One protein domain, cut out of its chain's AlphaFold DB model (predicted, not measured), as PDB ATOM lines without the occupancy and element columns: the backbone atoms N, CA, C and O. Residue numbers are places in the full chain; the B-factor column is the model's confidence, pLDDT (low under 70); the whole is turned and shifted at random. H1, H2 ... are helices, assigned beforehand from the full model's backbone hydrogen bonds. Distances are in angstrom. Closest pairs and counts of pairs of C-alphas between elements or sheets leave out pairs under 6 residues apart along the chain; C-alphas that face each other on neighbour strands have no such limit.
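This is residues 310 to 327 and 334 to 504 of the 916 residues of an uncharacterized protein of Candidatus Latescibacteria bacterium (UniProt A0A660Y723). There is little regular structure here: two helical hairpins, H3 with H4 and H5 with H6, pack crosswise through H5, the five-residue H1 packs on residues 414 to 415 of H3, and long loops, residues 346 to 404 and 437 to 471, make up much of the rest. The printed part has 189 residues, 75 of them in six named helices, H1 to H6 in chain order, with no named strand: all helix. It is compact, with a radius of gyration of the C-alphas of 17.2 A and spans of 51 by 48 by 28 A.

Start at H4, residues 419 to 436, in a hairpin with H3, residues 405 to 416; their closest C-alphas, Ala 406 and Ala 425, are 4.3 A apart. H5, residues 472 to 481, touches residues 405 to 410 of H3 at a steep tilt of 54 degrees, closest at C-alphas 407 and 473, 4.2 A. Every O i to N i+4 pair is within hydrogen-bond range in H3, H4 and H5.

Find C-alpha 419 at (-32.279, 33.367, -51.575); H4 runs 24.8 A. H6, residues 484 to 501, runs 26.0 A to C-alpha 501 at (-32.465, -3.671, -42.129). H1 is residues 310 to 314, H2 334 to 345.

Residues 328 to 333 are not printed; C-alphas 327 and 334 are 10.8 A apart. The links H2 to H3 and H4 to H5 are long. No printed residue is under 70 in pLDDT.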
ATOM      1  N   GLY A 310     -33.567  27.324 -64.278       94.81
ATOM      2  CA  GLY A 310     -33.679  26.407 -65.410       94.81
ATOM      3  C   GLY A 310     -32.575  25.348 -65.399       94.81
ATOM      4  O   GLY A 310     -32.849  24.161 -65.594       94.81
ATOM      5  N   HIS A 311     -31.336  25.749 -65.113       95.81
ATOM      6  CA  HIS A 311     -30.199  24.845 -64.936       95.81
ATOM      7  C   HIS A 311     -30.350  23.948 -63.702       95.81
ATOM      8  O   HIS A 311     -30.208  22.730 -63.821       95.81
ATOM      9  N   LEU A 312     -30.701  24.506 -62.536       95.56
ATOM     10  CA  LEU A 312     -30.914  23.726 -61.309       95.56
ATOM     11  C   LEU A 312     -31.983  22.645 -61.506       95.56
ATOM     12  O   LEU A 312     -31.726  21.474 -61.220       95.56
ATOM     13  N   CYS A 313     -33.144  23.013 -62.049       95.56
ATOM     14  CA  CYS A 313     -34.249  22.087 -62.295       95.56
ATOM     15  C   CYS A 313     -33.884  21.016 -63.338       95.56
ATOM     16  O   CYS A 313     -34.079  19.824 -63.101       95.56
ATOM     17  N   SER A 314     -33.287  21.410 -64.470       94.19
ATOM     18  CA  SER A 314     -32.911  20.461 -65.535       94.19
ATOM     19  C   SER A 314     -31.719  19.563 -65.186       94.19
ATOM     20  O   SER A 314     -31.530  18.532 -65.832       94.19
ATOM     21  N   SER A 315     -30.938  19.898 -64.152       95.06
ATOM     22  CA  SER A 315     -29.860  19.029 -63.665       95.06
ATOM     23  C   SER A 315     -30.382  17.701 -63.102       95.06
ATOM     24  O   SER A 315     -29.666  16.704 -63.119       95.06
ATOM     25  N   GLY A 316     -31.610  17.673 -62.567       93.56
ATOM     26  CA  GLY A 316     -32.153  16.524 -61.832       93.56
ATOM     27  C   GLY A 316     -31.435  16.214 -60.508       93.56
ATOM     28  O   GLY A 316     -31.718  15.192 -59.883       93.56
ATOM     29  N   ALA A 317     -30.499  17.060 -60.063       92.69
ATOM     30  CA  ALA A 317     -29.701  16.821 -58.860       92.69
ATOM     31  C   ALA A 317     -30.456  17.108 -57.548       92.69
ATOM     32  O   ALA A 317     -30.083  16.551 -56.517       92.69
ATOM     33  N   LEU A 318     -31.522  17.920 -57.605       93.06
ATOM     34  CA  LEU A 318     -32.462  18.206 -56.507       93.06
ATOM     35  C   LEU A 318     -33.795  17.451 -56.686       93.06
ATOM     36  O   LEU A 318     -34.881  17.946 -56.368       93.06
ATOM     37  N   GLY A 319     -33.706  16.252 -57.262       91.12
ATOM     38  CA  GLY A 319     -34.853  15.434 -57.629       91.12
ATOM     39  C   GLY A 319     -35.528  15.879 -58.927       91.12
ATOM     40  O   GLY A 319     -35.061  16.763 -59.645       91.12
ATOM     41  N   LEU A 320     -36.638  15.215 -59.244       90.69
ATOM     42  CA  LEU A 320     -37.460  15.541 -60.404       90.69
ATOM     43  C   LEU A 320     -38.215  16.847 -60.122       90.69
ATOM     44  O   LEU A 320     -39.077  16.879 -59.247       90.69
ATOM     45  N   LEU A 321     -37.871  17.921 -60.831       92.44
ATOM     46  CA  LEU A 321     -38.388  19.257 -60.554       92.44
ATOM     47  C   LEU A 321     -38.446  20.081 -61.846       92.44
ATOM     48  O   LEU A 321     -37.424  20.205 -62.517       92.44
ATOM     49  N   PRO A 322     -39.599  20.661 -62.217       91.25
ATOM     50  CA  PRO A 322     -39.657  21.597 -63.331       91.25
ATOM     51  C   PRO A 322     -39.387  23.033 -62.842       91.25
ATOM     52  O   PRO A 322     -39.772  23.350 -61.712       91.25
ATOM     53  N   PRO A 323     -38.817  23.932 -63.667       91.06
ATOM     54  CA  PRO A 323     -38.763  25.356 -63.328       91.06
ATOM     55  C   PRO A 323     -40.186  25.946 -63.207       91.06
ATOM     56  O   PRO A 323     -41.150  25.316 -63.662       91.06
ATOM     57  N   PRO A 324     -40.372  27.131 -62.606       87.94
ATOM     58  CA  PRO A 324     -41.652  27.831 -62.599       87.94
ATOM     59  C   PRO A 324     -42.177  27.998 -64.025       87.94
ATOM     60  O   PRO A 324     -41.406  28.202 -64.960       87.94
ATOM     61  N   ASP A 325     -43.484  27.832 -64.202       83.69
ATOM     62  CA  ASP A 325     -44.113  28.047 -65.505       83.69
ATOM     63  C   ASP A 325     -44.508  29.521 -65.662       83.69
ATOM     64  O   ASP A 325     -45.432  30.001 -65.007       83.69
ATOM     65  N   GLU A 326     -43.758  30.246 -66.490       76.81
ATOM     66  CA  GLU A 326     -43.875  31.698 -66.687       76.81
ATOM     67  C   GLU A 326     -44.243  32.050 -68.144       76.81
ATOM     68  O   GLU A 326     -43.712  32.991 -68.732       76.81
ATOM     69  N   LYS A 327     -45.148  31.278 -68.761       78.50
ATOM     70  CA  LYS A 327     -45.658  31.536 -70.122       78.50
ATOM     71  C   LYS A 327     -46.563  32.780 -70.182       78.50
ATOM     72  O   LYS A 327     -47.279  33.090 -69.231       78.50
ATOM     73  N   PRO A 334     -51.781  26.711 -62.746       82.19
ATOM     74  CA  PRO A 334     -51.687  27.947 -61.957       82.19
ATOM     75  C   PRO A 334     -51.946  27.762 -60.464       82.19
ATOM     76  O   PRO A 334     -51.473  28.551 -59.647       82.19
ATOM     77  N   GLY A 335     -52.721  26.741 -60.088       86.44
ATOM     78  CA  GLY A 335     -52.976  26.462 -58.680       86.44
ATOM     79  C   GLY A 335     -51.761  25.920 -57.937       86.44
ATOM     80  O   GLY A 335     -51.621  26.195 -56.752       86.44
ATOM     81  N   PHE A 336     -50.859  25.224 -58.628       90.44
ATOM     82  CA  PHE A 336     -49.657  24.671 -58.018       90.44
ATOM     83  C   PHE A 336     -48.650  25.756 -57.641       90.44
ATOM     84  O   PHE A 336     -48.232  25.807 -56.489       90.44
ATOM     85  N   GLU A 337     -48.316  26.659 -58.569       88.88
ATOM     86  CA  GLU A 337     -47.320  27.706 -58.293       88.88
ATOM     87  C   GLU A 337     -47.769  28.632 -57.158       88.88
ATOM     88  O   GLU A 337     -46.969  29.008 -56.304       88.88
ATOM     89  N   ARG A 338     -49.070  28.956 -57.102       87.25
ATOM     90  CA  ARG A 338     -49.637  29.741 -55.998       87.25
ATOM     91  C   ARG A 338     -49.590  28.989 -54.669       87.25
ATOM     92  O   ARG A 338     -49.171  29.572 -53.678       87.25
ATOM     93  N   ALA A 339     -50.010  27.724 -54.650       87.75
ATOM     94  CA  ALA A 339     -50.028  26.899 -53.444       87.75
ATOM     95  C   ALA A 339     -48.625  26.689 -52.854       87.75
ATOM     96  O   ALA A 339     -48.425  26.862 -51.655       87.75
ATOM     97  N   LEU A 340     -47.645  26.342 -53.695       89.62
ATOM     98  CA  LEU A 340     -46.289  26.056 -53.235       89.62
ATOM     99  C   LEU A 340     -45.594  27.311 -52.692       89.62
ATOM    100  O   LEU A 340     -45.023  27.251 -51.605       89.62
ATOM    101  N   ARG A 341     -45.681  28.456 -53.392       90.06
ATOM    102  CA  ARG A 341     -45.143  29.724 -52.866       90.06
ATOM    103  C   ARG A 341     -45.833  30.126 -51.565       90.06
ATOM    104  O   ARG A 341     -45.145  30.416 -50.599       90.06
ATOM    105  N   ALA A 342     -47.166  30.054 -51.503       88.56
ATOM    106  CA  ALA A 342     -47.902  30.371 -50.280       88.56
ATOM    107  C   ALA A 342     -47.446  29.511 -49.091       88.56
ATOM    108  O   ALA A 342     -47.281  30.042 -47.996       88.56
ATOM    109  N   ALA A 343     -47.205  28.212 -49.302       89.38
ATOM    110  CA  ALA A 343     -46.732  27.311 -48.253       89.38
ATOM    111  C   ALA A 343     -45.327  27.684 -47.756       89.38
ATOM    112  O   ALA A 343     -45.110  27.749 -46.549       89.38
ATOM    113  N   LEU A 344     -44.396  27.965 -48.674       92.38
ATOM    114  CA  LEU A 344     -43.023  28.349 -48.333       92.38
ATOM    115  C   LEU A 344     -42.967  29.730 -47.654       92.38
ATOM    116  O   LEU A 344     -42.302  29.882 -46.635       92.38
ATOM    117  N   ASP A 345     -43.696  30.723 -48.169       92.38
ATOM    118  CA  ASP A 345     -43.687  32.095 -47.645       92.38
ATOM    119  C   ASP A 345     -44.447  32.235 -46.308       92.38
ATOM    120  O   ASP A 345     -44.143  33.128 -45.518       92.38
ATOM    121  N   SER A 346     -45.420  31.358 -46.022       89.12
ATOM    122  CA  SER A 346     -46.297  31.459 -44.836       89.12
ATOM    123  C   SER A 346     -45.890  30.543 -43.678       89.12
ATOM    124  O   SER A 346     -46.682  30.303 -42.760       89.12
ATOM    125  N   GLY A 347     -44.673  29.995 -43.715       88.38
ATOM    126  CA  GLY A 347     -44.216  29.010 -42.738       88.38
ATOM    127  C   GLY A 347     -44.118  29.538 -41.306       88.38
ATOM    128  O   GLY A 347     -44.372  28.790 -40.359       88.38
ATOM    129  N   ARG A 348     -43.749  30.813 -41.138       93.75
ATOM    130  CA  ARG A 348     -43.490  31.442 -39.836       93.75
ATOM    131  C   ARG A 348     -44.676  32.296 -39.398       93.75
ATOM    132  O   ARG A 348     -45.237  33.041 -40.196       93.75
ATOM    133  N   LEU A 349     -45.041  32.204 -38.121       94.88
ATOM    134  CA  LEU A 349     -46.177  32.920 -37.536       94.88
ATOM    135  C   LEU A 349     -45.733  34.020 -36.575       94.88
ATOM    136  O   LEU A 349     -44.724  33.884 -35.890       94.88
ATOM    137  N   SER A 350     -46.541  35.076 -36.468       95.38
ATOM    138  CA  SER A 350     -46.356  36.145 -35.465       95.38
ATOM    139  C   SER A 350     -46.682  35.709 -34.040       95.38
ATOM    140  O   SER A 350     -46.230  36.321 -33.075       95.38
ATOM    141  N   ARG A 351     -47.521  34.679 -33.912       94.56
ATOM    142  CA  ARG A 351     -47.867  34.034 -32.652       94.56
ATOM    143  C   ARG A 351     -48.293  32.598 -32.924       94.56
ATOM    144  O   ARG A 351     -49.121  32.371 -33.806       94.56
ATOM    145  N   LEU A 352     -47.795  31.637 -32.165       93.12
ATOM    146  CA  LEU A 352     -48.254  30.251 -32.225       93.12
ATOM    147  C   LEU A 352     -49.527  30.051 -31.400       93.12
ATOM    148  O   LEU A 352     -49.829  30.803 -30.477       93.12
ATOM    149  N   SER A 353     -50.284  29.000 -31.714       90.69
ATOM    150  CA  SER A 353     -51.426  28.606 -30.882       90.69
ATOM    151  C   SER A 353     -50.959  28.141 -29.500       90.69
ATOM    152  O   SER A 353     -49.964  27.418 -29.384       90.69
ATOM    153  N   GLY A 354     -51.692  28.539 -28.462       89.88
ATOM    154  CA  GLY A 354     -51.522  28.073 -27.085       89.88
ATOM    155  C   GLY A 354     -52.747  27.292 -26.593       89.88
ATOM    156  O   GLY A 354     -53.680  27.078 -27.365       89.88
ATOM    157  N   PRO A 355     -52.792  26.906 -25.303       86.19
ATOM    158  CA  PRO A 355     -53.937  26.198 -24.722       86.19
ATOM    159  C   PRO A 355     -55.276  26.923 -24.925       86.19
ATOM    160  O   PRO A 355     -56.274  26.291 -25.256       86.19
ATOM    161  N   ASP A 356     -55.261  28.251 -24.768       87.88
ATOM    162  CA  ASP A 356     -56.450  29.113 -24.787       87.88
ATOM    163  C   ASP A 356     -56.347  30.245 -25.829       87.88
ATOM    164  O   ASP A 356     -57.053  31.249 -25.743       87.88
ATOM    165  N   SER A 357     -55.428  30.138 -26.799       87.56
ATOM    166  CA  SER A 357     -55.194  31.199 -27.789       87.56
ATOM    167  C   SER A 357     -54.953  30.660 -29.194       87.56
ATOM    168  O   SER A 357     -54.253  29.668 -29.394       87.56
ATOM    169  N   GLU A 358     -55.530  31.347 -30.177       90.06
ATOM    170  CA  GLU A 358     -55.349  31.034 -31.592       90.06
ATOM    171  C   GLU A 358     -54.024  31.587 -32.134       90.06
ATOM    172  O   GLU A 358     -53.481  32.591 -31.645       90.06
ATOM    173  N   ALA A 359     -53.537  30.933 -33.190       92.12
ATOM    174  CA  ALA A 359     -52.379  31.373 -33.952       92.12
ATOM    175  C   ALA A 359     -52.590  32.784 -34.539       92.12
ATOM    176  O   ALA A 359     -53.700  33.169 -34.907       92.12
ATOM    177  N   GLY A 360     -51.515  33.566 -34.593       93.81
ATOM    178  CA  GLY A 360     -51.466  34.843 -35.299       93.81
ATOM    179  C   GLY A 360     -51.283  34.658 -36.810       93.81
ATOM    180  O   GLY A 360     -51.111  33.533 -37.276       93.81
ATOM    181  N   PRO A 361     -51.301  35.749 -37.594       93.56
ATOM    182  CA  PRO A 361     -51.042  35.682 -39.029       93.56
ATOM    183  C   PRO A 361     -49.583  35.291 -39.346       93.56
ATOM    184  O   PRO A 361     -48.697  35.522 -38.504       93.56
ATOM    185  N   PRO A 362     -49.322  34.777 -40.567       93.38
ATOM    186  CA  PRO A 362     -47.975  34.579 -41.086       93.38
ATOM    187  C   PRO A 362     -47.143  35.864 -41.115       93.38
ATOM    188  O   PRO A 362     -47.669  36.970 -41.273       93.38
ATOM    189  N   VAL A 363     -45.831  35.704 -40.972       95.00
ATOM    190  CA  VAL A 363     -44.826  36.772 -40.994       95.00
ATOM    191  C   VAL A 363     -43.809  36.445 -42.087       95.00
ATOM    192  O   VAL A 363     -43.440  35.276 -42.210       95.00
ATOM    193  N   PRO A 364     -43.345  37.441 -42.870       94.56
ATOM    194  CA  PRO A 364     -42.282  37.226 -43.847       94.56
ATOM    195  C   PRO A 364     -41.073  36.510 -43.235       94.56
ATOM    196  O   PRO A 364     -40.683  36.791 -42.099       94.56
ATOM    197  N   LEU A 365     -40.473  35.592 -43.995       93.94
ATOM    198  CA  LEU A 365     -39.372  34.741 -43.530       93.94
ATOM    199  C   LEU A 365     -38.176  35.563 -43.027       93.94
ATOM    200  O   LEU A 365     -37.532  35.185 -42.052       93.94
ATOM    201  N   GLU A 366     -37.910  36.696 -43.675       92.88
ATOM    202  CA  GLU A 366     -36.831  37.630 -43.356       92.88
ATOM    203  C   GLU A 366     -37.098  38.516 -42.124       92.88
ATOM    204  O   GLU A 366     -36.157  39.051 -41.540       92.88
ATOM    205  N   ASP A 367     -38.357  38.664 -41.701       95.69
ATOM    206  CA  ASP A 367     -38.760  39.520 -40.578       95.69
ATOM    207  C   ASP A 367     -38.808  38.714 -39.270       95.69
ATOM    208  O   ASP A 367     -39.839  38.587 -38.608       95.69
ATOM    209  N   GLU A 368     -37.664  38.121 -38.911       96.00
ATOM    210  CA  GLU A 368     -37.526  37.235 -37.746       96.00
ATOM    211  C   GLU A 368     -37.951  37.922 -36.434       96.00
ATOM    212  O   GLU A 368     -38.538  37.285 -35.568       96.00
ATOM    213  N   THR A 369     -37.755  39.238 -36.296       95.88
ATOM    214  CA  THR A 369     -38.110  39.989 -35.070       95.88
ATOM    215  C   THR A 369     -39.610  40.033 -34.769       95.88
ATOM    216  O   THR A 369     -40.011  40.356 -33.652       95.88
ATOM    217  N   ARG A 370     -40.450  39.732 -35.765       95.75
ATOM    218  CA  ARG A 370     -41.911  39.700 -35.639       95.75
ATOM    219  C   ARG A 370     -42.477  38.288 -35.530       95.75
ATOM    220  O   ARG A 370     -43.696  38.156 -35.423       95.75
ATOM    221  N   GLN A 371     -41.631  37.261 -35.584       95.69
ATOM    222  CA  GLN A 371     -42.029  35.860 -35.455       95.69
ATOM    223  C   GLN A 371     -42.156  35.463 -33.976       95.69
ATOM    224  O   GLN A 371     -41.587  36.103 -33.093       95.69
ATOM    225  N   ASP A 372     -42.924  34.409 -33.706       95.06
ATOM    226  CA  ASP A 372     -43.124  33.898 -32.349       95.06
ATOM    227  C   ASP A 372     -41.789  33.475 -31.682       95.06
ATOM    228  O   ASP A 372     -40.950  32.850 -32.337       95.06
ATOM    229  N   PRO A 373     -41.578  33.775 -30.386       93.44
ATOM    230  CA  PRO A 373     -40.364  33.401 -29.661       93.44
ATOM    231  C   PRO A 373     -39.997  31.908 -29.683       93.44
ATOM    232  O   PRO A 373     -38.807  31.604 -29.632       93.44
ATOM    233  N   ASP A 374     -40.964  30.987 -29.794       93.50
ATOM    234  CA  ASP A 374     -40.718  29.529 -29.820       93.50
ATOM    235  C   ASP A 374     -39.920  29.076 -31.068       93.50
ATOM    236  O   ASP A 374     -39.441  27.946 -31.129       93.50
ATOM    237  N   TYR A 375     -39.760  29.931 -32.088       95.56
ATOM    238  CA  TYR A 375     -38.890  29.650 -33.241       95.56
ATOM    239  C   TYR A 375     -37.397  29.875 -32.955       95.56
ATOM    240  O   TYR A 375     -36.553  29.533 -33.787       95.56
ATOM    241  N   PHE A 376     -37.061  30.487 -31.818       96.81
ATOM    242  CA  PHE A 376     -35.719  30.953 -31.490       96.81
ATOM    243  C   PHE A 376     -35.164  30.254 -30.251       96.81
ATOM    244  O   PHE A 376     -35.881  29.653 -29.458       96.81
ATOM    245  N   GLY A 377     -33.855  30.367 -30.071       95.94
ATOM    246  CA  GLY A 377     -33.117  29.753 -28.977       95.94
ATOM    247  C   GLY A 377     -32.129  28.708 -29.477       95.94
ATOM    248  O   GLY A 377     -32.323  28.115 -30.541       95.94
ATOM    249  N   LEU A 378     -31.069  28.467 -28.703       96.12
ATOM    250  CA  LEU A 378     -29.991  27.546 -29.080       96.12
ATOM    251  C   LEU A 378     -30.497  26.140 -29.453       96.12
ATOM    252  O   LEU A 378     -29.948  25.514 -30.358       96.12
ATOM    253  N   GLN A 379     -31.559  25.674 -28.788       94.81
ATOM    254  CA  GLN A 379     -32.161  24.358 -29.018       94.81
ATOM    255  C   GLN A 379     -33.210  24.334 -30.122       94.81
ATOM    256  O   GLN A 379     -33.570  23.246 -30.535       94.81
ATOM    257  N   HIS A 380     -33.747  25.475 -30.555       95.62
ATOM    258  CA  HIS A 380     -34.976  25.521 -31.363       95.62
ATOM    259  C   HIS A 380     -34.758  26.139 -32.740       95.62
ATOM    260  O   HIS A 380     -35.397  25.729 -33.708       95.62
ATOM    261  N   TYR A 381     -33.828  27.092 -32.856       97.00
ATOM    262  CA  TYR A 381     -33.608  27.807 -34.105       97.00
ATOM    263  C   TYR A 381     -33.250  26.851 -35.246       97.00
ATOM    264  O   TYR A 381     -32.317  26.053 -35.140       97.00
ATOM    265  N   GLY A 382     -34.006  26.955 -36.338       95.31
ATOM    266  CA  GLY A 382     -33.920  26.074 -37.502       95.31
ATOM    267  C   GLY A 382     -35.074  25.076 -37.602       95.31
ATOM    268  O   GLY A 382     -35.479  24.779 -38.722       95.31
ATOM    269  N   ASP A 383     -35.684  24.656 -36.492       95.06
ATOM    270  CA  ASP A 383     -36.835  23.749 -36.528       95.06
ATOM    271  C   ASP A 383     -38.190  24.486 -36.442       95.06
ATOM    272  O   ASP A 383     -38.292  25.708 -36.651       95.06
ATOM    273  N   TRP A 384     -39.269  23.725 -36.251       93.06
ATOM    274  CA  TRP A 384     -40.641  24.135 -36.460       93.06
ATOM    275  C   TRP A 384     -41.510  23.710 -35.276       93.06
ATOM    276  O   TRP A 384     -41.991  22.577 -35.237       93.06
ATOM    277  N   PRO A 385     -41.788  24.626 -34.338       93.00
ATOM    278  CA  PRO A 385     -42.739  24.376 -33.273       93.00
ATOM    279  C   PRO A 385     -44.113  24.018 -33.851       93.00
ATOM    280  O   PRO A 385     -44.689  24.729 -34.681       93.00
ATOM    281  N   MET A 386     -44.647  22.898 -33.386       90.12
ATOM    282  CA  MET A 386     -45.941  22.365 -33.796       90.12
ATOM    283  C   MET A 386     -47.073  23.017 -32.996       90.12
ATOM    284  O   MET A 386     -46.847  23.430 -31.855       90.12
ATOM    285  N   PRO A 387     -48.315  23.078 -33.516       88.56
ATOM    286  CA  PRO A 387     -49.472  23.594 -32.779       88.56
ATOM    287  C   PRO A 387     -49.642  22.978 -31.384       88.56
ATOM    288  O   PRO A 387     -49.323  21.806 -31.163       88.56
ATOM    289  N   TRP A 388     -50.179  23.744 -30.429       89.38
ATOM    290  CA  TRP A 388     -50.337  23.245 -29.059       89.38
ATOM    291  C   TRP A 388     -51.317  22.067 -29.033       89.38
ATOM    292  O   TRP A 388     -52.368  22.112 -29.668       89.38
ATOM    293  N   GLY A 389     -50.982  20.996 -28.309       87.75
ATOM    294  CA  GLY A 389     -51.814  19.789 -28.265       87.75
ATOM    295  C   GLY A 389     -51.624  18.828 -29.443       87.75
ATOM    296  O   GLY A 389     -52.294  17.790 -29.485       87.75
ATOM    297  N   SER A 390     -50.720  19.137 -30.383       88.50
ATOM    298  CA  SER A 390     -50.320  18.220 -31.460       88.50
ATOM    299  C   SER A 390     -50.041  16.821 -30.911       88.50
ATOM    300  O   SER A 390     -49.454  16.666 -29.843       88.50
ATOM    301  N   TYR A 391     -50.550  15.792 -31.593       86.94
ATOM    302  CA  TYR A 391     -50.407  14.379 -31.205       86.94
ATOM    303  C   TYR A 391     -50.771  14.037 -29.745       86.94
ATOM    304  O   TYR A 391     -50.272  13.062 -29.181       86.94
ATOM    305  N   GLY A 392     -51.660  14.821 -29.125       87.81
ATOM    306  CA  GLY A 392     -52.068  14.630 -27.731       87.81
ATOM    307  C   GLY A 392     -51.014  15.062 -26.709       87.81
ATOM    308  O   GLY A 392     -51.148  14.722 -25.533       87.81
ATOM    309  N   GLY A 393     -49.976  15.781 -27.146       86.88
ATOM    310  CA  GLY A 393     -48.942  16.339 -26.285       86.88
ATOM    311  C   GLY A 393     -49.486  17.404 -25.337       86.88
ATOM    312  O   GLY A 393     -50.405  18.152 -25.666       86.88
ATOM    313  N   LYS A 394     -48.909  17.483 -24.136       86.62
ATOM    314  CA  LYS A 394     -49.263  18.487 -23.112       86.62
ATOM    315  C   LYS A 394     -48.267  19.650 -23.024       86.62
ATOM    316  O   LYS A 394     -48.345  20.446 -22.093       86.62
ATOM    317  N   ARG A 395     -47.329  19.719 -23.967       87.81
ATOM    318  CA  ARG A 395     -46.279  20.736 -24.081       87.81
ATOM    319  C   ARG A 395     -46.114  21.150 -25.542       87.81
ATOM    320  O   ARG A 395     -46.630  20.460 -26.427       87.81
ATOM    321  N   ARG A 396     -45.398  22.252 -25.786       90.12
ATOM    322  CA  ARG A 396     -44.932  22.587 -27.134       90.12
ATOM    323  C   ARG A 396     -43.965  21.498 -27.588       90.12
ATOM    324  O   ARG A 396     -43.036  21.180 -26.856       90.12
ATOM    325  N   MET A 397     -44.222  20.955 -28.770       91.62
ATOM    326  CA  MET A 397     -43.328  20.020 -29.440       91.62
ATOM    327  C   MET A 397     -42.813  20.615 -30.740       91.62
ATOM    328  O   MET A 397     -43.374  21.595 -31.240       91.62
ATOM    329  N   TYR A 398     -41.796  19.974 -31.279       93.00
ATOM    330  CA  TYR A 398     -41.071  20.371 -32.474       93.00
ATOM    331  C   TYR A 398     -41.292  19.347 -33.590       93.00
ATOM    332  O   TYR A 398     -41.943  18.327 -33.360       93.00
ATOM    333  N   ALA A 399     -40.946  19.682 -34.830       90.44
ATOM    334  CA  ALA A 399     -41.325  18.864 -35.985       90.44
ATOM    335  C   ALA A 399     -40.330  17.730 -36.247       90.44
ATOM    336  O   ALA A 399     -40.703  16.762 -36.914       90.44
ATOM    337  N   ASP A 400     -39.095  17.860 -35.757       90.25
ATOM    338  CA  ASP A 400     -38.018  16.869 -35.804       90.25
ATOM    339  C   ASP A 400     -37.923  16.204 -37.185       90.25
ATOM    340  O   ASP A 400     -38.122  14.999 -37.368       90.25
ATOM    341  N   ASN A 401     -37.705  17.037 -38.206       88.69
ATOM    342  CA  ASN A 401     -37.546  16.613 -39.598       88.69
ATOM    343  C   ASN A 401     -38.768  15.894 -40.227       88.69
ATOM    344  O   ASN A 401     -38.638  15.140 -41.198       88.69
ATOM    345  N   GLU A 402     -39.993  16.123 -39.734       89.25
ATOM    346  CA  GLU A 402     -41.211  15.584 -40.354       89.25
ATOM    347  C   GLU A 402     -41.372  16.057 -41.825       89.25
ATOM    348  O   GLU A 402     -41.777  17.183 -42.104       89.25
ATOM    349  N   TYR A 403     -41.084  15.142 -42.765       90.94
ATOM    350  CA  TYR A 403     -41.135  15.298 -44.235       90.94
ATOM    351  C   TYR A 403     -40.016  16.131 -44.888       90.94
ATOM    352  O   TYR A 403     -40.192  16.583 -46.019       90.94
ATOM    353  N   ASP A 404     -38.854  16.276 -44.242       93.81
ATOM    354  CA  ASP A 404     -37.666  16.941 -44.812       93.81
ATOM    355  C   ASP A 404     -37.913  18.392 -45.248       93.81
ATOM    356  O   ASP A 404     -37.842  18.764 -46.425       93.81
ATOM    357  N   VAL A 405     -38.230  19.236 -44.266       94.56
ATOM    358  CA  VAL A 405     -38.537  20.654 -44.493       94.56
ATOM    359  C   VAL A 405     -37.369  21.381 -45.163       94.56
ATOM    360  O   VAL A 405     -37.584  22.216 -46.043       94.56
ATOM    361  N   ALA A 406     -36.131  21.033 -44.800       96.31
ATOM    362  CA  ALA A 406     -34.938  21.596 -45.419       96.31
ATOM    363  C   ALA A 406     -34.909  21.305 -46.926       96.31
ATOM    364  O   ALA A 406     -34.729  22.222 -47.729       96.31
ATOM    365  N   TYR A 407     -35.155  20.056 -47.329       96.94
ATOM    366  CA  TYR A 407     -35.210  19.688 -48.741       96.94
ATOM    367  C   TYR A 407     -36.338  20.392 -49.506       96.94
ATOM    368  O   TYR A 407     -36.113  20.854 -50.624       96.94
ATOM    369  N   ALA A 408     -37.518  20.557 -48.897       95.75
ATOM    370  CA  ALA A 408     -38.615  21.318 -49.496       95.75
ATOM    371  C   ALA A 408     -38.214  22.778 -49.798       95.75
ATOM    372  O   ALA A 408     -38.488  23.281 -50.891       95.75
ATOM    373  N   TYR A 409     -37.502  23.446 -48.884       97.25
ATOM    374  CA  TYR A 409     -36.976  24.793 -49.132       97.25
ATOM    375  C   TYR A 409     -35.822  24.814 -50.144       97.25
ATOM    376  O   TYR A 409     -35.773  25.727 -50.966       97.25
ATOM    377  N   PHE A 410     -34.936  23.810 -50.171       97.81
ATOM    378  CA  PHE A 410     -33.914  23.706 -51.223       97.81
ATOM    379  C   PHE A 410     -34.536  23.547 -52.618       97.81
ATOM    380  O   PHE A 410     -34.083  24.182 -53.572       97.81
ATOM    381  N   GLN A 411     -35.611  22.762 -52.748       96.94
ATOM    382  CA  GLN A 411     -36.381  22.679 -53.991       96.94
ATOM    383  C   GLN A 411     -37.093  24.002 -54.308       96.94
ATOM    384  O   GLN A 411     -37.114  24.420 -55.465       96.94
ATOM    385  N   GLY A 412     -37.617  24.700 -53.296       95.75
ATOM    386  CA  GLY A 412     -38.152  26.056 -53.435       95.75
ATOM    387  C   GLY A 412     -37.123  27.040 -54.002       95.75
ATOM    388  O   GLY A 412     -37.411  27.724 -54.984       95.75
ATOM    389  N   TYR A 413     -35.906  27.060 -53.450       96.75
ATOM    390  CA  TYR A 413     -34.779  27.837 -53.975       96.75
ATOM    391  C   TYR A 413     -34.477  27.462 -55.433       96.75
ATOM    392  O   TYR A 413     -34.391  28.345 -56.284       96.75
ATOM    393  N   ALA A 414     -34.395  26.166 -55.745       96.12
ATOM    394  CA  ALA A 414     -34.071  25.700 -57.091       96.12
ATOM    395  C   ALA A 414     -35.110  26.079 -58.152       96.12
ATOM    396  O   ALA A 414     -34.742  26.341 -59.295       96.12
ATOM    397  N   ARG A 415     -36.396  26.128 -57.788       94.69
ATOM    398  CA  ARG A 415     -37.456  26.604 -58.683       94.69
ATOM    399  C   ARG A 415     -37.426  28.118 -58.806       94.69
ATOM    400  O   ARG A 415     -37.455  28.653 -59.902       94.69
ATOM    401  N   TYR A 416     -37.445  28.818 -57.680       94.62
ATOM    402  CA  TYR A 416     -37.829  30.224 -57.666       94.62
ATOM    403  C   TYR A 416     -36.653  31.191 -57.697       94.62
ATOM    404  O   TYR A 416     -36.879  32.384 -57.877       94.62
ATOM    405  N   GLY A 417     -35.425  30.699 -57.520       94.44
ATOM    406  CA  GLY A 417     -34.243  31.547 -57.422       94.44
ATOM    407  C   GLY A 417     -34.321  32.532 -56.253       94.44
ATOM    408  O   GLY A 417     -33.805  33.639 -56.349       94.44
ATOM    409  N   ASP A 418     -35.012  32.163 -55.171       95.06
ATOM    410  CA  ASP A 418     -35.217  33.030 -54.011       95.06
ATOM    411  C   ASP A 418     -34.250  32.651 -52.885       95.06
ATOM    412  O   ASP A 418     -34.345  31.575 -52.283       95.06
ATOM    413  N   TRP A 419     -33.309  33.553 -52.596       94.62
ATOM    414  CA  TRP A 419     -32.279  33.367 -51.575       94.62
ATOM    415  C   TRP A 419     -32.853  33.152 -50.167       94.62
ATOM    416  O   TRP A 419     -32.245  32.458 -49.351       94.62
ATOM    417  N   ARG A 420     -34.048  33.680 -49.876       95.81
ATOM    418  CA  ARG A 420     -34.696  33.508 -48.567       95.81
ATOM    419  C   ARG A 420     -34.953  32.031 -48.271       95.81
ATOM    420  O   ARG A 420     -34.765  31.588 -47.142       95.81
ATOM    421  N   TYR A 421     -35.303  31.245 -49.294       97.19
ATOM    422  CA  TYR A 421     -35.504  29.803 -49.154       97.19
ATOM    423  C   TYR A 421     -34.194  29.051 -48.900       97.19
ATOM    424  O   TYR A 421     -34.183  28.135 -48.082       97.19
ATOM    425  N   MET A 422     -33.085  29.462 -49.530       96.31
ATOM    426  CA  MET A 422     -31.757  28.904 -49.236       96.31
ATOM    427  C   MET A 422     -31.386  29.108 -47.764       96.31
ATOM    428  O   MET A 422     -30.925  28.175 -47.108       96.31
ATOM    429  N   GLU A 423     -31.617  30.307 -47.229       95.81
ATOM    430  CA  GLU A 423     -31.279  30.626 -45.840       95.81
ATOM    431  C   GLU A 423     -32.096  29.794 -44.836       95.81
ATOM    432  O   GLU A 423     -31.536  29.238 -43.886       95.81
ATOM    433  N   VAL A 424     -33.406  29.648 -45.063       96.94
ATOM    434  CA  VAL A 424     -34.263  28.811 -44.208       96.94
ATOM    435  C   VAL A 424     -33.874  27.335 -44.312       96.94
ATOM    436  O   VAL A 424     -33.779  26.658 -43.284       96.94
ATOM    437  N   ALA A 425     -33.604  26.835 -45.523       97.50
ATOM    438  CA  ALA A 425     -33.161  25.458 -45.743       97.50
ATOM    439  C   ALA A 425     -31.855  25.156 -45.000       97.50
ATOM    440  O   ALA A 425     -31.759  24.145 -44.304       97.50
ATOM    441  N   ARG A 426     -30.876  26.065 -45.101       97.56
ATOM    442  CA  ARG A 426     -29.563  25.951 -44.463       97.56
ATOM    443  C   ARG A 426     -29.691  25.786 -42.955       97.56
ATOM    444  O   ARG A 426     -29.166  24.824 -42.405       97.56
ATOM    445  N   HIS A 427     -30.414  26.680 -42.282       96.88
ATOM    446  CA  HIS A 427     -30.572  26.596 -40.829       96.88
ATOM    447  C   HIS A 427     -31.454  25.431 -40.376       96.88
ATOM    448  O   HIS A 427     -31.182  24.859 -39.322       96.88
ATOM    449  N   SER A 428     -32.443  25.033 -41.183       97.06
ATOM    450  CA  SER A 428     -33.234  23.826 -40.913       97.06
ATOM    451  C   SER A 428     -32.357  22.573 -40.959       97.06
ATOM    452  O   SER A 428     -32.362  21.786 -40.021       97.06
ATOM    453  N   ALA A 429     -31.526  22.419 -41.995       97.62
ATOM    454  CA  ALA A 429     -30.604  21.288 -42.098       97.62
ATOM    455  C   ALA A 429     -29.555  21.298 -40.975       97.62
ATOM    456  O   ALA A 429     -29.235  20.243 -40.435       97.62
ATOM    457  N   ILE A 430     -29.053  22.481 -40.595       97.56
ATOM    458  CA  ILE A 430     -28.116  22.632 -39.475       97.56
ATOM    459  C   ILE A 430     -28.713  22.112 -38.168       97.56
ATOM    460  O   ILE A 430     -28.042  21.391 -37.431       97.56
ATOM    461  N   HIS A 431     -29.961  22.484 -37.888       97.19
ATOM    462  CA  HIS A 431     -30.673  22.019 -36.710       97.19
ATOM    463  C   HIS A 431     -30.793  20.497 -36.712       97.19
ATOM    464  O   HIS A 431     -30.385  19.842 -35.759       97.19
ATOM    465  N   MET A 432     -31.269  19.929 -37.818       94.25
ATOM    466  CA  MET A 432     -31.513  18.494 -37.921       94.25
ATOM    467  C   MET A 432     -30.234  17.667 -37.720       94.25
ATOM    468  O   MET A 432     -30.250  16.638 -37.049       94.25
ATOM    469  N   THR A 433     -29.096  18.119 -38.257       95.31
ATOM    470  CA  THR A 433     -27.827  17.380 -38.148       95.31
ATOM    471  C   THR A 433     -27.180  17.476 -36.770       95.31
ATOM    472  O   THR A 433     -26.377  16.611 -36.418       95.31
ATOM    473  N   ASP A 434     -27.484  18.536 -36.018       96.00
ATOM    474  CA  ASP A 434     -26.831  18.837 -34.745       96.00
ATOM    475  C   ASP A 434     -27.704  18.458 -33.541       96.00
ATOM    476  O   ASP A 434     -27.191  17.928 -32.556       96.00
ATOM    477  N   VAL A 435     -29.008  18.726 -33.612       95.31
ATOM    478  CA  VAL A 435     -29.956  18.616 -32.495       95.31
ATOM    479  C   VAL A 435     -30.787  17.333 -32.581       95.31
ATOM    480  O   VAL A 435     -30.938  16.643 -31.566       95.31
ATOM    481  N   ASP A 436     -31.291  16.998 -33.771       93.62
ATOM    482  CA  ASP A 436     -32.231  15.877 -33.955       93.62
ATOM    483  C   ASP A 436     -31.518  14.557 -34.227       93.62
ATOM    484  O   ASP A 436     -31.990  13.493 -33.828       93.62
ATOM    485  N   ARG A 437     -30.345  14.601 -34.863       93.69
ATOM    486  CA  ARG A 437     -29.478  13.431 -34.990       93.69
ATOM    487  C   ARG A 437     -28.807  13.125 -33.649       93.69
ATOM    488  O   ARG A 437     -28.165  13.979 -33.041       93.69
ATOM    489  N   ILE A 438     -28.869  11.869 -33.225       93.94
ATOM    490  CA  ILE A 438     -28.250  11.367 -31.998       93.94
ATOM    491  C   ILE A 438     -26.784  11.040 -32.289       93.94
ATOM    492  O   ILE A 438     -26.464  10.022 -32.895       93.94
ATOM    493  N   SER A 439     -25.858  11.917 -31.900       91.81
ATOM    494  CA  SER A 439     -24.452  11.790 -32.317       91.81
ATOM    495  C   SER A 439     -23.666  10.617 -31.735       91.81
ATOM    496  O   SER A 439     -22.627  10.255 -32.276       91.81
ATOM    497  N   THR A 440     -24.153  10.015 -30.655       91.94
ATOM    498  CA  THR A 440     -23.601   8.806 -30.026       91.94
ATOM    499  C   THR A 440     -23.934   7.533 -30.802       91.94
ATOM    500  O   THR A 440     -23.175   6.570 -30.740       91.94
ATOM    501  N   THR A 441     -25.051   7.512 -31.535       92.81
ATOM    502  CA  THR A 441     -25.552   6.307 -32.219       92.81
ATOM    503  C   THR A 441     -25.666   6.463 -33.734       92.81
ATOM    504  O   THR A 441     -25.722   5.461 -34.439       92.81
ATOM    505  N   GLY A 442     -25.710   7.698 -34.242       92.50
ATOM    506  CA  GLY A 442     -26.036   8.019 -35.634       92.50
ATOM    507  C   GLY A 442     -27.540   8.009 -35.937       92.50
ATOM    508  O   GLY A 442     -27.931   8.279 -37.069       92.50
ATOM    509  N   ASP A 443     -28.380   7.687 -34.950       93.56
ATOM    510  CA  ASP A 443     -29.826   7.534 -35.114       93.56
ATOM    511  C   ASP A 443     -30.563   8.893 -35.109       93.56
ATOM    512  O   ASP A 443     -29.951   9.940 -34.893       93.56
ATOM    513  N   MET A 444     -31.872   8.908 -35.362       91.81
ATOM    514  CA  MET A 444     -32.690  10.127 -35.475       91.81
ATOM    515  C   MET A 444     -33.736  10.228 -34.362       91.81
ATOM    516  O   MET A 444     -34.459   9.269 -34.102       91.81
ATOM    517  N   ARG A 445     -33.872  11.406 -33.749       90.44
ATOM    518  CA  ARG A 445     -35.006  11.750 -32.880       90.44
ATOM    519  C   ARG A 445     -36.252  12.077 -33.693       90.44
ATOM    520  O   ARG A 445     -36.199  12.239 -34.912       90.44
ATOM    521  N   PHE A 446     -37.381  12.121 -32.999       91.06
ATOM    522  CA  PHE A 446     -38.684  12.434 -33.567       91.06
ATOM    523  C   PHE A 446     -39.564  13.101 -32.506       91.06
ATOM    524  O   PHE A 446     -39.408  12.854 -31.312       91.06
ATOM    525  N   HIS A 447     -40.580  13.834 -32.962       89.12
ATOM    526  CA  HIS A 447     -41.402  14.723 -32.135       89.12
ATOM    527  C   HIS A 447     -42.130  14.068 -30.938       89.12
ATOM    528  O   HIS A 447     -42.695  14.757 -30.081       89.12
ATOM    529  N   GLY A 448     -42.201  12.733 -30.887       87.69
ATOM    530  CA  GLY A 448     -42.859  11.981 -29.819       87.69
ATOM    531  C   GLY A 448     -44.394  12.054 -29.821       87.69
ATOM    532  O   GLY A 448     -45.029  12.727 -30.634       87.69
ATOM    533  N   TYR A 449     -45.035  11.339 -28.890       88.25
ATOM    534  CA  TYR A 449     -46.501  11.286 -28.773       88.25
ATOM    535  C   TYR A 449     -46.950  11.406 -27.314       88.25
ATOM    536  O   TYR A 449     -46.338  10.833 -26.413       88.25
ATOM    537  N   TYR A 450     -48.081  12.078 -27.072       89.00
ATOM    538  CA  TYR A 450     -48.671  12.218 -25.735       89.00
ATOM    539  C   TYR A 450     -47.667  12.719 -24.673       89.00
ATOM    540  O   TYR A 450     -47.105  13.801 -24.808       89.00
ATOM    541  N   GLU A 451     -47.434  11.947 -23.606       84.56
ATOM    542  CA  GLU A 451     -46.499  12.302 -22.528       84.56
ATOM    543  C   GLU A 451     -45.024  12.250 -22.968       84.56
ATOM    544  O   GLU A 451     -44.177  12.830 -22.293       84.56
ATOM    545  N   GLN A 452     -44.730  11.584 -24.093       84.31
ATOM    546  CA  GLN A 452     -43.403  11.490 -24.715       84.31
ATOM    547  C   GLN A 452     -43.165  12.586 -25.763       84.31
ATOM    548  O   GLN A 452     -42.173  12.517 -26.474       84.31
ATOM    549  N   ALA A 453     -44.080  13.554 -25.898       86.75
ATOM    550  CA  ALA A 453     -43.886  14.733 -26.737       86.75
ATOM    551  C   ALA A 453     -42.545  15.410 -26.422       86.75
ATOM    552  O   ALA A 453     -42.280  15.720 -25.255       86.75
ATOM    553  N   GLU A 454     -41.747  15.637 -27.460       90.12
ATOM    554  CA  GLU A 454     -40.386  16.136 -27.338       90.12
ATOM    555  C   GLU A 454     -40.334  17.663 -27.229       90.12
ATOM    556  O   GLU A 454     -41.029  18.354 -27.966       90.12
ATOM    557  N   ASP A 455     -39.528  18.202 -26.308       90.38
ATOM    558  CA  ASP A 455     -39.373  19.651 -26.077       90.38
ATOM    559  C   ASP A 455     -37.963  20.190 -26.368       90.38
ATOM    560  O   ASP A 455     -37.631  21.302 -25.962       90.38
ATOM    561  N   HIS A 456     -37.123  19.398 -27.044       92.06
ATOM    562  CA  HIS A 456     -35.678  19.609 -27.228       92.06
ATOM    563  C   HIS A 456     -34.836  19.671 -25.939       92.06
ATOM    564  O   HIS A 456     -33.609  19.748 -26.031       92.06
ATOM    565  N   GLY A 457     -35.451  19.554 -24.760       91.25
ATOM    566  CA  GLY A 457     -34.785  19.496 -23.465       91.25
ATOM    567  C   GLY A 457     -34.493  18.062 -23.014       91.25
ATOM    568  O   GLY A 457     -33.728  17.323 -23.637       91.25
ATOM    569  N   HIS A 458     -35.074  17.661 -21.879       93.06
ATOM    570  CA  HIS A 458     -34.916  16.311 -21.307       93.06
ATOM    571  C   HIS A 458     -36.076  15.367 -21.602       93.06
ATOM    572  O   HIS A 458     -35.964  14.171 -21.308       93.06
ATOM    573  N   ALA A 459     -37.202  15.875 -22.103       89.94
ATOM    574  CA  ALA A 459     -38.225  15.016 -22.671       89.94
ATOM    575  C   ALA A 459     -37.842  14.799 -24.124       89.94
ATOM    576  O   ALA A 459     -38.278  15.546 -24.990       89.94
ATOM    577  N   ARG A 460     -36.957  13.824 -24.348       88.19
ATOM    578  CA  ARG A 460     -36.530  13.428 -25.682       88.19
ATOM    579  C   ARG A 460     -36.518  11.916 -25.852       88.19
ATOM    580  O   ARG A 460     -36.385  11.200 -24.853       88.19
ATOM    581  N   SER A 461     -36.652  11.426 -27.082       83.00
ATOM    582  CA  SER A 461     -36.456  10.003 -27.365       83.00
ATOM    583  C   SER A 461     -34.973   9.611 -27.239       83.00
ATOM    584  O   SER A 461     -34.069  10.361 -27.616       83.00
ATOM    585  N   GLU A 462     -34.718   8.425 -26.674       82.31
ATOM    586  CA  GLU A 462     -33.367   7.839 -26.552       82.31
ATOM    587  C   GLU A 462     -32.935   7.105 -27.837       82.31
ATOM    588  O   GLU A 462     -31.766   6.781 -28.016       82.31
ATOM    589  N   SER A 463     -33.881   6.841 -28.741       87.94
ATOM    590  CA  SER A 463     -33.663   6.220 -30.048       87.94
ATOM    591  C   SER A 463     -34.678   6.743 -31.062       87.94
ATOM    592  O   SER A 463     -35.683   7.365 -30.690       87.94
ATOM    593  N   GLY A 464     -34.459   6.432 -32.333       88.31
ATOM    594  CA  GLY A 464     -35.459   6.610 -33.374       88.31
ATOM    595  C   GLY A 464     -36.495   5.489 -33.411       88.31
ATOM    596  O   GLY A 464     -36.412   4.493 -32.685       88.31
ATOM    597  N   GLU A 465     -37.507   5.668 -34.265       87.44
ATOM    598  CA  GLU A 465     -38.627   4.725 -34.438       87.44
ATOM    599  C   GLU A 465     -38.742   4.149 -35.864       87.44
ATOM    600  O   GLU A 465     -39.804   3.660 -36.259       87.44
ATOM    601  N   LEU A 466     -37.669   4.232 -36.670       85.94
ATOM    602  CA  LEU A 466     -37.712   4.053 -38.136       85.94
ATOM    603  C   LEU A 466     -38.703   5.009 -38.840       85.94
ATOM    604  O   LEU A 466     -39.101   4.782 -39.985       85.94
ATOM    605  N   GLY A 467     -39.092   6.091 -38.159       80.38
ATOM    606  CA  GLY A 467     -39.873   7.204 -38.686       80.38
ATOM    607  C   GLY A 467     -39.054   8.481 -38.818       80.38
ATOM    608  O   GLY A 467     -38.115   8.675 -38.062       80.38
ATOM    609  N   HIS A 468     -39.407   9.346 -39.776       83.25
ATOM    610  CA  HIS A 468     -38.759  10.658 -39.980       83.25
ATOM    611  C   HIS A 468     -37.296  10.614 -40.492       83.25
ATOM    612  O   HIS A 468     -36.612  11.633 -40.504       83.25
ATOM    613  N   TYR A 469     -36.825   9.467 -41.002       88.19
ATOM    614  CA  TYR A 469     -35.471   9.304 -41.557       88.19
ATOM    615  C   TYR A 469     -35.397   9.913 -42.959       88.19
ATOM    616  O   TYR A 469     -35.554   9.214 -43.960       88.19
ATOM    617  N   TRP A 470     -35.165  11.220 -43.028       90.69
ATOM    618  CA  TRP A 470     -34.915  11.938 -44.271       90.69
ATOM    619  C   TRP A 470     -33.514  12.545 -44.270       90.69
ATOM    620  O   TRP A 470     -33.111  13.173 -43.296       90.69
ATOM    621  N   THR A 471     -32.774  12.368 -45.367       95.81
ATOM    622  CA  THR A 471     -31.378  12.825 -45.485       95.81
ATOM    623  C   THR A 471     -31.117  13.666 -46.735       95.81
ATOM    624  O   THR A 471     -29.999  14.145 -46.917       95.81
ATOM    625  N   ASP A 472     -32.111  13.896 -47.602       97.12
ATOM    626  CA  ASP A 472     -31.896  14.692 -48.817       97.12
ATOM    627  C   ASP A 472     -31.579  16.154 -48.468       97.12
ATOM    628  O   ASP A 472     -30.690  16.745 -49.081       97.12
ATOM    629  N   GLY A 473     -32.212  16.711 -47.429       97.12
ATOM    630  CA  GLY A 473     -31.845  18.015 -46.875       97.12
ATOM    631  C   GLY A 473     -30.380  18.086 -46.422       97.12
ATOM    632  O   GLY A 473     -29.717  19.099 -46.647       97.12
ATOM    633  N   TYR A 474     -29.829  16.999 -45.868       97.69
ATOM    634  CA  TYR A 474     -28.435  16.946 -45.401       97.69
ATOM    635  C   TYR A 474     -27.473  16.940 -46.586       97.69
ATOM    636  O   TYR A 474     -26.484  17.676 -46.614       97.69
ATOM    637  N   TRP A 475     -27.795  16.141 -47.606       98.25
ATOM    638  CA  TRP A 475     -27.023  16.093 -48.840       98.25
ATOM    639  C   TRP A 475     -27.042  17.435 -49.570       98.25
ATOM    640  O   TRP A 475     -25.988  17.905 -49.994       98.25
ATOM    641  N   MET A 476     -28.201  18.093 -49.672       98.06
ATOM    642  CA  MET A 476     -28.294  19.423 -50.285       98.06
ATOM    643  C   MET A 476     -27.491  20.464 -49.507       98.06
ATOM    644  O   MET A 476     -26.785  21.266 -50.117       98.06
ATOM    645  N   GLN A 477     -27.510  20.400 -48.177       98.19
ATOM    646  CA  GLN A 477     -26.715  21.271 -47.318       98.19
ATOM    647  C   GLN A 477     -25.196  21.069 -47.522       98.19
ATOM    648  O   GLN A 477     -24.451  22.047 -47.618       98.19
ATOM    649  N   TYR A 478     -24.727  19.830 -47.701       98.56
ATOM    650  CA  TYR A 478     -23.334  19.559 -48.082       98.56
ATOM    651  C   TYR A 478     -22.995  20.058 -49.495       98.56
ATOM    652  O   TYR A 478     -21.957  20.693 -49.704       98.56
ATOM    653  N   PHE A 479     -23.843  19.777 -50.484       98.38
ATOM    654  CA  PHE A 479     -23.531  20.104 -51.871       98.38
ATOM    655  C   PHE A 479     -23.593  21.603 -52.153       98.38
ATOM    656  O   PHE A 479     -22.682  22.115 -52.796       98.38
ATOM    657  N   LEU A 480     -24.616  22.306 -51.661       97.56
ATOM    658  CA  LEU A 480     -24.819  23.732 -51.928       97.56
ATOM    659  C   LEU A 480     -23.958  24.626 -51.030       97.56
ATOM    660  O   LEU A 480     -23.399  25.596 -51.537       97.56
ATOM    661  N   ASN A 481     -23.821  24.286 -49.741       96.75
ATOM    662  CA  ASN A 481     -23.180  25.145 -48.734       96.75
ATOM    663  C   ASN A 481     -21.843  24.602 -48.194       96.75
ATOM    664  O   ASN A 481     -21.162  25.294 -47.442       96.75
ATOM    665  N   GLY A 482     -21.439  23.384 -48.564       96.75
ATOM    666  CA  GLY A 482     -20.173  22.793 -48.115       96.75
ATOM    667  C   GLY A 482     -20.134  22.368 -46.657       96.75
ATOM    668  O   GLY A 482     -19.066  22.307 -46.054       96.75
ATOM    669  N   ASP A 483     -21.293  22.039 -46.099       97.88
ATOM    670  CA  ASP A 483     -21.410  21.568 -44.728       97.88
ATOM    671  C   ASP A 483     -20.973  20.103 -44.588       97.88
ATOM    672  O   ASP A 483     -21.708  19.160 -44.901       97.88
ATOM    673  N   VAL A 484     -19.745  19.903 -44.119       97.19
ATOM    674  CA  VAL A 484     -19.165  18.566 -43.947       97.19
ATOM    675  C   VAL A 484     -19.848  17.761 -42.842       97.19
ATOM    676  O   VAL A 484     -19.942  16.541 -42.958       97.19
ATOM    677  N   TRP A 485     -20.400  18.417 -41.817       97.56
ATOM    678  CA  TRP A 485     -21.129  17.740 -40.744       97.56
ATOM    679  C   TRP A 485     -22.486  17.213 -41.214       97.56
ATOM    680  O   TRP A 485     -22.932  16.163 -40.742       97.56
ATOM    681  N   ALA A 486     -23.118  17.876 -42.186       98.06
ATOM    682  CA  ALA A 486     -24.327  17.362 -42.821       98.06
ATOM    683  C   ALA A 486     -24.056  16.059 -43.596       98.06
ATOM    684  O   ALA A 486     -24.783  15.078 -43.428       98.06
ATOM    685  N   LYS A 487     -22.957  16.005 -44.364       98.19
ATOM    686  CA  LYS A 487     -22.507  14.774 -45.039       98.19
ATOM    687  C   LYS A 487     -22.238  13.640 -44.050       98.19
ATOM    688  O   LYS A 487     -22.688  12.523 -44.281       98.19
ATOM    689  N   GLU A 488     -21.509  13.911 -42.969       97.12
ATOM    690  CA  GLU A 488     -21.225  12.903 -41.939       97.12
ATOM    691  C   GLU A 488     -22.510  12.364 -41.317       97.12
ATOM    692  O   GLU A 488     -22.707  11.156 -41.265       97.12
ATOM    693  N   SER A 489     -23.437  13.252 -40.957       97.31
ATOM    694  CA  SER A 489     -24.717  12.860 -40.366       97.31
ATOM    695  C   SER A 489     -25.545  11.978 -41.306       97.31
ATOM    696  O   SER A 489     -26.121  10.990 -40.864       97.31
ATOM    697  N   ALA A 490     -25.571  12.273 -42.609       97.75
ATOM    698  CA  ALA A 490     -26.274  11.436 -43.586       97.75
ATOM    699  C   ALA A 490     -25.658  10.029 -43.719       97.75
ATOM    700  O   ALA A 490     -26.382   9.038 -43.865       97.75
ATOM    701  N   LEU A 491     -24.327   9.930 -43.655       98.25
ATOM    702  CA  LEU A 491     -23.612   8.653 -43.679       98.25
ATOM    703  C   LEU A 491     -23.848   7.847 -42.398       98.25
ATOM    704  O   LEU A 491     -24.098   6.649 -42.473       98.25
ATOM    705  N   GLU A 492     -23.836   8.489 -41.235       96.75
ATOM    706  CA  GLU A 492     -24.091   7.819 -39.957       96.75
ATOM    707  C   GLU A 492     -25.522   7.272 -39.864       96.75
ATOM    708  O   GLU A 492     -25.710   6.105 -39.518       96.75
ATOM    709  N   VAL A 493     -26.522   8.056 -40.288       96.94
ATOM    710  CA  VAL A 493     -27.910   7.575 -40.412       96.94
ATOM    711  C   VAL A 493     -27.982   6.372 -41.357       96.94
ATOM    712  O   VAL A 493     -28.707   5.413 -41.099       96.94
ATOM    713  N   THR A 494     -27.205   6.385 -42.445       97.75
ATOM    714  CA  THR A 494     -27.129   5.244 -43.367       97.75
ATOM    715  C   THR A 494     -26.606   3.996 -42.660       97.75
ATOM    716  O   THR A 494     -27.227   2.945 -42.782       97.75
ATOM    717  N   GLU A 495     -25.520   4.090 -41.889       97.38
ATOM    718  CA  GLU A 495     -24.972   2.942 -41.153       97.38
ATOM    719  C   GLU A 495     -25.979   2.357 -40.151       97.38
ATOM    720  O   GLU A 495     -26.115   1.133 -40.072       97.38
ATOM    721  N   VAL A 496     -26.762   3.203 -39.468       95.56
ATOM    722  CA  VAL A 496     -27.862   2.744 -38.599       95.56
ATOM    723  C   VAL A 496     -28.889   1.940 -39.397       95.56
ATOM    724  O   VAL A 496     -29.251   0.826 -39.009       95.56
ATOM    725  N   LEU A 497     -29.340   2.460 -40.540       95.81
ATOM    726  CA  LEU A 497     -30.323   1.776 -41.382       95.81
ATOM    727  C   LEU A 497     -29.793   0.450 -41.940       95.81
ATOM    728  O   LEU A 497     -30.539  -0.531 -41.989       95.81
ATOM    729  N   LEU A 498     -28.516   0.394 -42.331       96.38
ATOM    730  CA  LEU A 498     -27.876  -0.846 -42.770       96.38
ATOM    731  C   LEU A 498     -27.892  -1.888 -41.644       96.38
ATOM    732  O   LEU A 498     -28.315  -3.020 -41.885       96.38
ATOM    733  N   GLY A 499     -27.516  -1.498 -40.423       93.94
ATOM    734  CA  GLY A 499     -27.544  -2.380 -39.253       93.94
ATOM    735  C   GLY A 499     -28.947  -2.883 -38.901       93.94
ATOM    736  O   GLY A 499     -29.118  -4.052 -38.569       93.94
ATOM    737  N   LEU A 500     -29.973  -2.035 -39.024       91.56
ATOM    738  CA  LEU A 500     -31.356  -2.400 -38.688       91.56
ATOM    739  C   LEU A 500     -32.042  -3.276 -39.745       91.56
ATOM    740  O   LEU A 500     -32.951  -4.040 -39.411       91.56
ATOM    741  N   LEU A 501     -31.671  -3.133 -41.020       93.75
ATOM    742  CA  LEU A 501     -32.465  -3.671 -42.129       93.75
ATOM    743  C   LEU A 501     -31.742  -4.710 -42.983       93.75
ATOM    744  O   LEU A 501     -32.420  -5.362 -43.777       93.75
ATOM    745  N   MET A 502     -30.426  -4.901 -42.866       91.81
ATOM    746  CA  MET A 502     -29.724  -5.951 -43.624       91.81
ATOM    747  C   MET A 502     -29.798  -7.341 -42.969       91.81
ATOM    748  O   MET A 502     -29.682  -8.344 -43.678       91.81
ATOM    749  N   ASP A 503     -30.054  -7.421 -41.663       84.25
ATOM    750  CA  ASP A 503     -30.092  -8.684 -40.916       84.25
ATOM    751  C   ASP A 503     -31.457  -9.392 -41.044       84.25
ATOM    752  O   ASP A 503     -32.299  -9.407 -40.145       84.25
ATOM    753  N   GLY A 504     -31.675 -10.016 -42.204       83.06
ATOM    754  CA  GLY A 504     -32.837 -10.868 -42.475       83.06
ATOM    755  C   GLY A 504     -34.161 -10.120 -42.698       83.06
ATOM    756  O   GLY A 504     -34.217  -8.901 -42.848       83.06
TER     757      GLY A 504